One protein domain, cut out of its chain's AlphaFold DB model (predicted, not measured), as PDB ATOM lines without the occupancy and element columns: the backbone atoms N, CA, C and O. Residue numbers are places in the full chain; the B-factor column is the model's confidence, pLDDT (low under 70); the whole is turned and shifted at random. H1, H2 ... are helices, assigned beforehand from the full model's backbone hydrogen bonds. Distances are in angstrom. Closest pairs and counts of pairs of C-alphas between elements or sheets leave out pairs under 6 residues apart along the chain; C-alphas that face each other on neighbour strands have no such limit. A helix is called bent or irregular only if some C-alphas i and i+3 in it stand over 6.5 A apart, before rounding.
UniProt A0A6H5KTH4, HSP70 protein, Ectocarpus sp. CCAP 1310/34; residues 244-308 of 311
ATOM      1  N   ALA A 244       3.583  28.203 -36.242       87.44
ATOM      2  CA  ALA A 244       3.666  26.784 -35.862       87.44
ATOM      3  C   ALA A 244       2.541  25.928 -36.479       87.44
ATOM      4  O   ALA A 244       2.728  24.737 -36.711       87.44
ATOM      5  N   THR A 245       1.400  26.536 -36.819       90.56
ATOM      6  CA  THR A 245       0.259  25.847 -37.447       90.56
ATOM      7  C   THR A 245       0.486  25.501 -38.923       90.56
ATOM      8  O   THR A 245      -0.314  24.792 -39.537       90.56
ATOM      9  N   ARG A 246       1.602  25.958 -39.509       88.94
ATOM     10  CA  ARG A 246       2.016  25.596 -40.872       88.94
ATOM     11  C   ARG A 246       2.457  24.130 -40.980       88.94
ATOM     12  O   ARG A 246       2.491  23.605 -42.087       88.94
ATOM     13  N   MET A 247       2.761  23.476 -39.855       90.25
ATOM     14  CA  MET A 247       3.174  22.072 -39.808       90.25
ATOM     15  C   MET A 247       2.012  21.129 -40.188       90.25
ATOM     16  O   MET A 247       0.939  21.227 -39.582       90.25
ATOM     17  N   PRO A 248       2.207  20.176 -41.123       89.88
ATOM     18  CA  PRO A 248       1.146  19.264 -41.566       89.88
ATOM     19  C   PRO A 248       0.516  18.440 -40.436       89.88
ATOM     20  O   PRO A 248      -0.704  18.301 -40.373       89.88
ATOM     21  N   CYS A 249       1.322  17.947 -39.493       89.12
ATOM     22  CA  CYS A 249       0.847  17.176 -38.343       89.12
ATOM     23  C   CYS A 249      -0.137  17.954 -37.450       89.12
ATOM     24  O   CYS A 249      -1.099  17.377 -36.953       89.12
ATOM     25  N   VAL A 250       0.056  19.271 -37.290       89.56
ATOM     26  CA  VAL A 250      -0.841  20.136 -36.506       89.56
ATOM     27  C   VAL A 250      -2.179  20.286 -37.222       89.56
ATOM     28  O   VAL A 250      -3.230  20.188 -36.597       89.56
ATOM     29  N   GLN A 251      -2.150  20.475 -38.541       89.75
ATOM     30  CA  GLN A 251      -3.358  20.604 -39.359       89.75
ATOM     31  C   GLN A 251      -4.180  19.314 -39.348       89.75
ATOM     32  O   GLN A 251      -5.399  19.377 -39.193       89.75
ATOM     33  N   ARG A 252      -3.513  18.155 -39.449       88.56
ATOM     34  CA  ARG A 252      -4.152  16.837 -39.328       88.56
ATOM     35  C   ARG A 252      -4.780  16.641 -37.951       88.56
ATOM     36  O   ARG A 252      -5.942  16.260 -37.875       88.56
ATOM     37  N   LEU A 253      -4.049  16.959 -36.882       86.75
ATOM     38  CA  LEU A 253      -4.547  16.832 -35.512       86.75
ATOM     39  C   LEU A 253      -5.802  17.682 -35.285       86.75
ATOM     40  O   LEU A 253      -6.810  17.174 -34.809       86.75
ATOM     41  N   VAL A 254      -5.764  18.966 -35.652       88.62
ATOM     42  CA  VAL A 254      -6.912  19.868 -35.468       88.62
ATOM     43  C   VAL A 254      -8.094  19.444 -36.344       88.62
ATOM     44  O   VAL A 254      -9.234  19.469 -35.878       88.62
ATOM     45  N   GLY A 255      -7.836  19.023 -37.586       86.44
ATOM     46  CA  GLY A 255      -8.871  18.502 -38.479       86.44
ATOM     47  C   GLY A 255      -9.542  17.247 -37.927       86.44
ATOM     48  O   GLY A 255     -10.763  17.156 -37.955       86.44
ATOM     49  N   GLY A 256      -8.766  16.330 -37.344       84.00
ATOM     50  CA  GLY A 256      -9.305  15.154 -36.664       84.00
ATOM     51  C   GLY A 256     -10.156  15.523 -35.448       84.00
ATOM     52  O   GLY A 256     -11.272  15.032 -35.312       84.00
ATOM     53  N   ILE A 257      -9.674  16.447 -34.605       83.88
ATOM     54  CA  ILE A 257     -10.369  16.852 -33.365       83.88
ATOM     55  C   ILE A 257     -11.702  17.520 -33.650       83.88
ATOM     56  O   ILE A 257     -12.659  17.309 -32.917       83.88
ATOM     57  N   THR A 258     -11.749  18.370 -34.667       84.19
ATOM     58  CA  THR A 258     -12.929  19.187 -34.968       84.19
ATOM     59  C   THR A 258     -13.852  18.542 -35.994       84.19
ATOM     60  O   THR A 258     -14.993  18.970 -36.126       84.19
ATOM     61  N   GLY A 259     -13.371  17.541 -36.738       84.12
ATOM     62  CA  GLY A 259     -14.067  16.970 -37.894       84.12
ATOM     63  C   GLY A 259     -14.098  17.902 -39.110       84.12
ATOM     64  O   GLY A 259     -14.651  17.544 -40.147       84.12
ATOM     65  N   VAL A 260     -13.498  19.094 -39.013       86.44
ATOM     66  CA  VAL A 260     -13.540  20.125 -40.051       86.44
ATOM     67  C   VAL A 260     -12.142  20.417 -40.555       86.44
ATOM     68  O   VAL A 260     -11.228  20.750 -39.798       86.44
ATOM     69  N   LYS A 261     -11.977  20.359 -41.877       87.75
ATOM     70  CA  LYS A 261     -10.704  20.691 -42.512       87.75
ATOM     71  C   LYS A 261     -10.376  22.180 -42.298       87.75
ATOM     72  O   LYS A 261     -11.184  23.036 -42.671       87.75
ATOM     73  N   PRO A 262      -9.188  22.514 -41.761       89.75
ATOM     74  CA  PRO A 262      -8.790  23.902 -41.563       89.75
ATOM     75  C   PRO A 262      -8.731  24.692 -42.872       89.75
ATOM     76  O   PRO A 262      -8.148  24.236 -43.861       89.75
ATOM     77  N   LYS A 263      -9.303  25.900 -42.878       85.12
ATOM     78  CA  LYS A 263      -9.260  26.810 -44.029       85.12
ATOM     79  C   LYS A 263      -7.998  27.670 -43.998       85.12
ATOM     80  O   LYS A 263      -7.549  28.099 -42.941       85.12
ATOM     81  N   ARG A 264      -7.464  27.968 -45.187       78.94
ATOM     82  CA  ARG A 264      -6.293  28.846 -45.396       78.94
ATOM     83  C   ARG A 264      -6.667  30.251 -45.877       78.94
ATOM     84  O   ARG A 264      -5.826  30.951 -46.420       78.94
ATOM     85  N   THR A 265      -7.929  30.648 -45.711       84.62
ATOM     86  CA  THR A 265      -8.452  31.949 -46.169       84.62
ATOM     87  C   THR A 265      -7.784  33.128 -45.463       84.62
ATOM     88  O   THR A 265      -7.740  34.225 -46.003       84.62
ATOM     89  N   VAL A 266      -7.265  32.900 -44.258       86.69
ATOM     90  CA  VAL A 266      -6.654  33.923 -43.417       86.69
ATOM     91  C   VAL A 266      -5.140  33.713 -43.385       86.69
ATOM     92  O   VAL A 266      -4.675  32.588 -43.196       86.69
ATOM     93  N   ASP A 267      -4.377  34.797 -43.547       89.81
ATOM     94  CA  ASP A 267      -2.922  34.776 -43.369       89.81
ATOM     95  C   ASP A 267      -2.583  34.579 -41.877       89.81
ATOM     96  O   ASP A 267      -2.878  35.463 -41.069       89.81
ATOM     97  N   PRO A 268      -1.949  33.458 -41.485       89.69
ATOM     98  CA  PRO A 268      -1.711  33.131 -40.082       89.69
ATOM     99  C   PRO A 268      -0.738  34.082 -39.373       89.69
ATOM    100  O   PRO A 268      -0.730  34.083 -38.142       89.69
ATOM    101  N   ASP A 269       0.072  34.855 -40.103       90.62
ATOM    102  CA  ASP A 269       1.057  35.769 -39.511       90.62
ATOM    103  C   ASP A 269       0.513  37.201 -39.392       90.62
ATOM    104  O   ASP A 269       0.899  37.938 -38.487       90.62
ATOM    105  N   ARG A 270      -0.424  37.587 -40.269       92.31
ATOM    106  CA  ARG A 270      -1.003  38.942 -40.302       92.31
ATOM    107  C   ARG A 270      -2.373  39.054 -39.636       92.31
ATOM    108  O   ARG A 270      -2.738  40.149 -39.223       92.31
ATOM    109  N   ALA A 271      -3.110  37.949 -39.491       92.31
ATOM    110  CA  ALA A 271      -4.480  37.938 -38.963       92.31
ATOM    111  C   ALA A 271      -4.645  38.717 -37.655       92.31
ATOM    112  O   ALA A 271      -5.591  39.481 -37.500       92.31
ATOM    113  N   VAL A 272      -3.712  38.517 -36.721       93.06
ATOM    114  CA  VAL A 272      -3.773  39.129 -35.389       93.06
ATOM    115  C   VAL A 272      -3.553  40.636 -35.471       93.06
ATOM    116  O   VAL A 272      -4.288  41.387 -34.841       93.06
ATOM    117  N   ALA A 273      -2.581  41.084 -36.272       94.62
ATOM    118  CA  ALA A 273      -2.290  42.505 -36.443       94.62
ATOM    119  C   ALA A 273      -3.442  43.235 -37.150       94.62
ATOM    120  O   ALA A 273      -3.856  44.299 -36.704       94.62
ATOM    121  N   LEU A 274      -4.008  42.629 -38.200       93.12
ATOM    122  CA  LEU A 274      -5.172  43.177 -38.900       93.12
ATOM    123  C   LEU A 274      -6.407  43.230 -37.992       93.12
ATOM    124  O   LEU A 274      -7.109  44.233 -37.981       93.12
ATOM    125  N   GLY A 275      -6.648  42.185 -37.194       91.44
ATOM    126  CA  GLY A 275      -7.743  42.168 -36.222       91.44
ATOM    127  C   GLY A 275      -7.583  43.224 -35.126       91.44
ATOM    128  O   GLY A 275      -8.563  43.853 -34.744       91.44
ATOM    129  N   ALA A 276      -6.355  43.463 -34.656       93.12
ATOM    130  CA  ALA A 276      -6.065  44.525 -33.692       93.12
ATOM    131  C   ALA A 276      -6.285  45.927 -34.283       93.12
ATOM    132  O   ALA A 276      -6.858  46.780 -33.612       93.12
ATOM    133  N   ALA A 277      -5.880  46.155 -35.537       92.88
ATOM    134  CA  ALA A 277      -6.125  47.420 -36.230       92.88
ATOM    135  C   ALA A 277      -7.626  47.668 -36.453       92.88
ATOM    136  O   ALA A 277      -8.118  48.750 -36.156       92.88
ATOM    137  N   ALA A 278      -8.372  46.646 -36.889       89.75
ATOM    138  CA  ALA A 278      -9.825  46.739 -37.028       89.75
ATOM    139  C   ALA A 278     -10.506  47.050 -35.687       89.75
ATOM    140  O   ALA A 278     -11.402  47.882 -35.624       89.75
ATOM    141  N   PHE A 279     -10.047  46.422 -34.601       89.12
ATOM    142  CA  PHE A 279     -10.561  46.688 -33.260       89.12
ATOM    143  C   PHE A 279     -10.319  48.134 -32.806       89.12
ATOM    144  O   PHE A 279     -11.201  48.723 -32.189       89.12
ATOM    145  N   ALA A 280      -9.161  48.719 -33.132       91.94
ATOM    146  CA  ALA A 280      -8.888  50.129 -32.854       91.94
ATOM    147  C   ALA A 280      -9.854  51.055 -33.615       91.94
ATOM    148  O   ALA A 280     -10.472  51.914 -32.993       91.94
ATOM    149  N   GLY A 281     -10.082  50.798 -34.909       90.81
ATOM    150  CA  GLY A 281     -11.034  51.574 -35.713       90.81
ATOM    151  C   GLY A 281     -12.480  51.495 -35.205       90.81
ATOM    152  O   GLY A 281     -13.208  52.479 -35.268       90.81
ATOM    153  N   ILE A 282     -12.903  50.360 -34.632       91.19
ATOM    154  CA  ILE A 282     -14.231  50.242 -33.995       91.19
ATOM    155  C   ILE A 282     -14.326  51.131 -32.748       91.19
ATOM    156  O   ILE A 282     -15.351  51.768 -32.521       91.19
ATOM    157  N   LEU A 283     -13.268  51.188 -31.934       88.94
ATOM    158  CA  LEU A 283     -13.249  52.026 -30.732       88.94
ATOM    159  C   LEU A 283     -13.224  53.524 -31.057       88.94
ATOM    160  O   LEU A 283     -13.782  54.313 -30.299       88.94
ATOM    161  N   GLU A 284     -12.593  53.904 -32.167       90.44
ATOM    162  CA  GLU A 284     -12.556  55.285 -32.665       90.44
ATOM    163  C   GLU A 284     -13.834  55.677 -33.430       90.44
ATOM    164  O   GLU A 284     -14.052  56.854 -33.707       90.44
ATOM    165  N   GLY A 285     -14.712  54.709 -33.717       87.06
ATOM    166  CA  GLY A 285     -15.954  54.924 -34.458       87.06
ATOM    167  C   GLY A 285     -15.768  55.035 -35.974       87.06
ATOM    168  O   GLY A 285     -16.705  55.408 -36.670       87.06
ATOM    169  N   GLU A 286     -14.587  54.696 -36.502       87.31
ATOM    170  CA  GLU A 286     -14.302  54.677 -37.945       87.31
ATOM    171  C   GLU A 286     -14.964  53.488 -38.661       87.31
ATOM    172  O   GLU A 286     -15.179  53.517 -39.874       87.31
ATOM    173  N   VAL A 287     -15.273  52.419 -37.918       82.44
ATOM    174  CA  VAL A 287     -15.919  51.208 -38.437       82.44
ATOM    175  C   VAL A 287     -17.345  51.124 -37.906       82.44
ATOM    176  O   VAL A 287     -17.577  50.778 -36.748       82.44
ATOM    177  N   GLU A 288     -18.312  51.405 -38.775       76.94
ATOM    178  CA  GLU A 288     -19.735  51.334 -38.444       76.94
ATOM    179  C   GLU A 288     -20.260  49.886 -38.421       76.94
ATOM    180  O   GLU A 288     -19.795  49.003 -39.147       76.94
ATOM    181  N   GLY A 289     -21.273  49.632 -37.585       76.81
ATOM    182  CA  GLY A 289     -22.004  48.358 -37.555       76.81
ATOM    183  C   GLY A 289     -21.371  47.237 -36.723       76.81
ATOM    184  O   GLY A 289     -21.891  46.120 -36.725       76.81
ATOM    185  N   GLN A 290     -20.284  47.500 -35.990       78.31
ATOM    186  CA  GLN A 290     -19.732  46.572 -34.998       78.31
ATOM    187  C   GLN A 290     -19.607  47.252 -33.636       78.31
ATOM    188  O   GLN A 290     -19.071  48.347 -33.536       78.31
ATOM    189  N   GLU A 291     -20.082  46.591 -32.580       75.81
ATOM    190  CA  GLU A 291     -19.996  47.096 -31.209       75.81
ATOM    191  C   GLU A 291     -19.166  46.139 -30.347       75.81
ATOM    192  O   GLU A 291     -19.373  44.920 -30.339       75.81
ATOM    193  N   VAL A 292     -18.206  46.689 -29.604       78.00
ATOM    194  CA  VAL A 292     -17.396  45.912 -28.666       78.00
ATOM    195  C   VAL A 292     -18.149  45.783 -27.351       78.00
ATOM    196  O   VAL A 292     -18.197  46.703 -26.539       78.00
ATOM    197  N   MET A 293     -18.701  44.599 -27.110       78.44
ATOM    198  CA  MET A 293     -19.401  44.318 -25.863       78.44
ATOM    199  C   MET A 293     -18.424  44.066 -24.712       78.44
ATOM    200  O   MET A 293     -17.471  43.291 -24.827       78.44
ATOM    201  N   THR A 294     -18.730  44.618 -23.540       81.12
ATOM    202  CA  THR A 294     -18.094  44.197 -22.287       81.12
ATOM    203  C   THR A 294     -18.450  42.745 -21.947       81.12
ATOM    204  O   THR A 294     -19.462  42.197 -22.393       81.12
ATOM    205  N   SER A 295     -17.639  42.101 -21.102       71.00
ATOM    206  CA  SER A 295     -17.873  40.715 -20.665       71.00
ATOM    207  C   SER A 295     -19.256  40.510 -20.029       71.00
ATOM    208  O   SER A 295     -19.883  39.466 -20.234       71.00
ATOM    209  N   TRP A 296     -19.750  41.512 -19.295       81.38
ATOM    210  CA  TRP A 296     -21.089  41.507 -18.716       81.38
ATOM    211  C   TRP A 296     -22.171  41.649 -19.789       81.38
ATOM    212  O   TRP A 296     -23.047  40.786 -19.855       81.38
ATOM    213  N   GLN A 297     -22.073  42.641 -20.683       79.69
ATOM    214  CA  GLN A 297     -23.026  42.812 -21.788       79.69
ATOM    215  C   GLN A 297     -23.118  41.544 -22.650       79.69
ATOM    216  O   GLN A 297     -24.215  41.063 -22.917       79.69
ATOM    217  N   ALA A 298     -21.983  40.925 -22.990       76.00
ATOM    218  CA  ALA A 298     -21.942  39.675 -23.750       76.00
ATOM    219  C   ALA A 298     -22.550  38.474 -22.996       76.00
ATOM    220  O   ALA A 298     -23.008  37.508 -23.611       76.00
ATOM    221  N   SER A 299     -22.524  38.489 -21.660       72.81
ATOM    222  CA  SER A 299     -23.155  37.451 -20.835       72.81
ATOM    223  C   SER A 299     -24.669  37.638 -20.778       72.81
ATOM    224  O   SER A 299     -25.408  36.666 -20.937       72.81
ATOM    225  N   VAL A 300     -25.123  38.883 -20.623       79.56
ATOM    226  CA  VAL A 300     -26.544  39.253 -20.662       79.56
ATOM    227  C   VAL A 300     -27.140  38.935 -22.032       79.56
ATOM    228  O   VAL A 300     -28.144  38.233 -22.100       79.56
ATOM    229  N   TYR A 301     -26.471  39.322 -23.120       78.31
ATOM    230  CA  TYR A 301     -26.894  38.993 -24.486       78.31
ATOM    231  C   TYR A 301     -27.017  37.484 -24.711       78.31
ATOM    232  O   TYR A 301     -28.013  37.009 -25.250       78.31
ATOM    233  N   ARG A 302     -26.040  36.691 -24.246       74.38
ATOM    234  CA  ARG A 302     -26.111  35.222 -24.336       74.38
ATOM    235  C   ARG A 302     -27.270  34.637 -23.532       74.38
ATOM    236  O   ARG A 302     -27.852  33.643 -23.963       74.38
ATOM    237  N   MET A 303     -27.599  35.220 -22.380       79.19
ATOM    238  CA  MET A 303     -28.766  34.821 -21.590       79.19
ATOM    239  C   MET A 303     -30.069  35.156 -22.324       79.19
ATOM    240  O   MET A 303     -30.924  34.285 -22.457       79.19
ATOM    241  N   MET A 304     -30.199  36.383 -22.833       78.75
ATOM    242  CA  MET A 304     -31.378  36.848 -23.570       78.75
ATOM    243  C   MET A 304     -31.615  36.017 -24.835       78.75
ATOM    244  O   MET A 304     -32.719  35.519 -25.036       78.75
ATOM    245  N   ALA A 305     -30.564  35.761 -25.622       74.69
ATOM    246  CA  ALA A 305     -30.637  34.924 -26.818       74.69
ATOM    247  C   ALA A 305     -31.057  33.476 -26.505       74.69
ATOM    248  O   ALA A 305     -31.834  32.881 -27.243       74.69
ATOM    249  N   ARG A 306     -30.584  32.897 -25.391       69.50
ATOM    250  CA  ARG A 306     -31.007  31.553 -24.951       69.50
ATOM    251  C   ARG A 306     -32.477  31.489 -24.539       69.50
ATOM    252  O   ARG A 306     -33.073  30.425 -24.653       69.50
ATOM    253  N   ASN A 307     -33.033  32.601 -24.070       76.38
ATOM    254  CA  ASN A 307     -34.422  32.699 -23.632       76.38
ATOM    255  C   ASN A 307     -35.363  33.207 -24.739       76.38
ATOM    256  O   ASN A 307     -36.523  33.474 -24.447       76.38
ATOM    257  N   GLY A 308     -34.876  33.365 -25.978       72.12
ATOM    258  CA  GLY A 308     -35.680  33.873 -27.096       72.12
ATOM    259  C   GLY A 308     -36.116  35.331 -26.932       72.12
ATOM    260  O   GLY A 308     -37.102  35.738 -27.520       72.12
TER     261      GLY A 308
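AT A GLANCE: This is residues 244 to 308 of the 311 residues of the protein "HSP70 protein" of Ectocarpus sp. CCAP 1310/34 (UniProt A0A6H5KTH4). Three separate helices are strung along one chain into a wide, open U: H2 makes the base, H3 makes one arm beyond its last residue, and H1 makes the other arm on the side of its first residue. The middle of the U is empty, and no helix touches another. The printed part has 65 residues with three named helices, in the order H1, H2, H3, and no named strand; the class is all helix. The whole is extended, with a radius of gyration of the C-alphas of 16.9 A, and its outline is flat, with C-alphas spanning 39 by 33 by 16 A.

HOW THE PARTS SIT: Begin with the longest helix by residues, H2, residues 271 to 284. Look next at H3, residues 295 to 306, which follows it after a short link of 10 residues that is not tight; H2 and H3 are apart, no C-alpha of the one being within 8 A of the other. On the other side along the chain, find H1, residues 248 to 258, joined to H2 by a long link of 12 residues; H1 and H2 are apart. H1 and H3 are apart too. In the backbones of H1, H2 and H3, every O i to N i+4 pair is within hydrogen-bond range. Residues 269 to 277, of which 271 to 277 belong to H2, stand free. So do residues 294 to 300, of which 295 to 300 belong to H3, and residues 302 to 308, of which 302 to 306 belong to H3.

IN THESE COORDINATES: Find C-alpha 271 of Ala at (-4.480, 37.938, -38.963); from there H2 runs 20.1 A to C-alpha 284 of Glu at (-12.556, 55.285, -32.665). H3 runs 16.6 A from Ser 295 to Arg 306, and its last C-alpha stands at (-31.007, 31.553, -24.951). Go back to C-alpha 248 of Pro at (1.146, 19.264, -41.566), where H1 begins; it runs 15.5 A to Thr 258. None of the three helices is bent.

THE WHOLE: The two C-alphas farthest apart are those of Met 247 and Gly 308, at 42.5 A. From the first printed C-alpha, Ala 244, to the last, Gly 308, is 40.9 A. The printed part has no cut. Look along residues 259 to 270 for the long stretch with no named element; their C-alphas lie 11 to 19 A from the mean of the C-alphas. The mean pLDDT of the printed part is 84.8, and in this model one printed residue, Arg 306, is under 70. The mean is 92 in H2, 87 in H1 and 76 in H3.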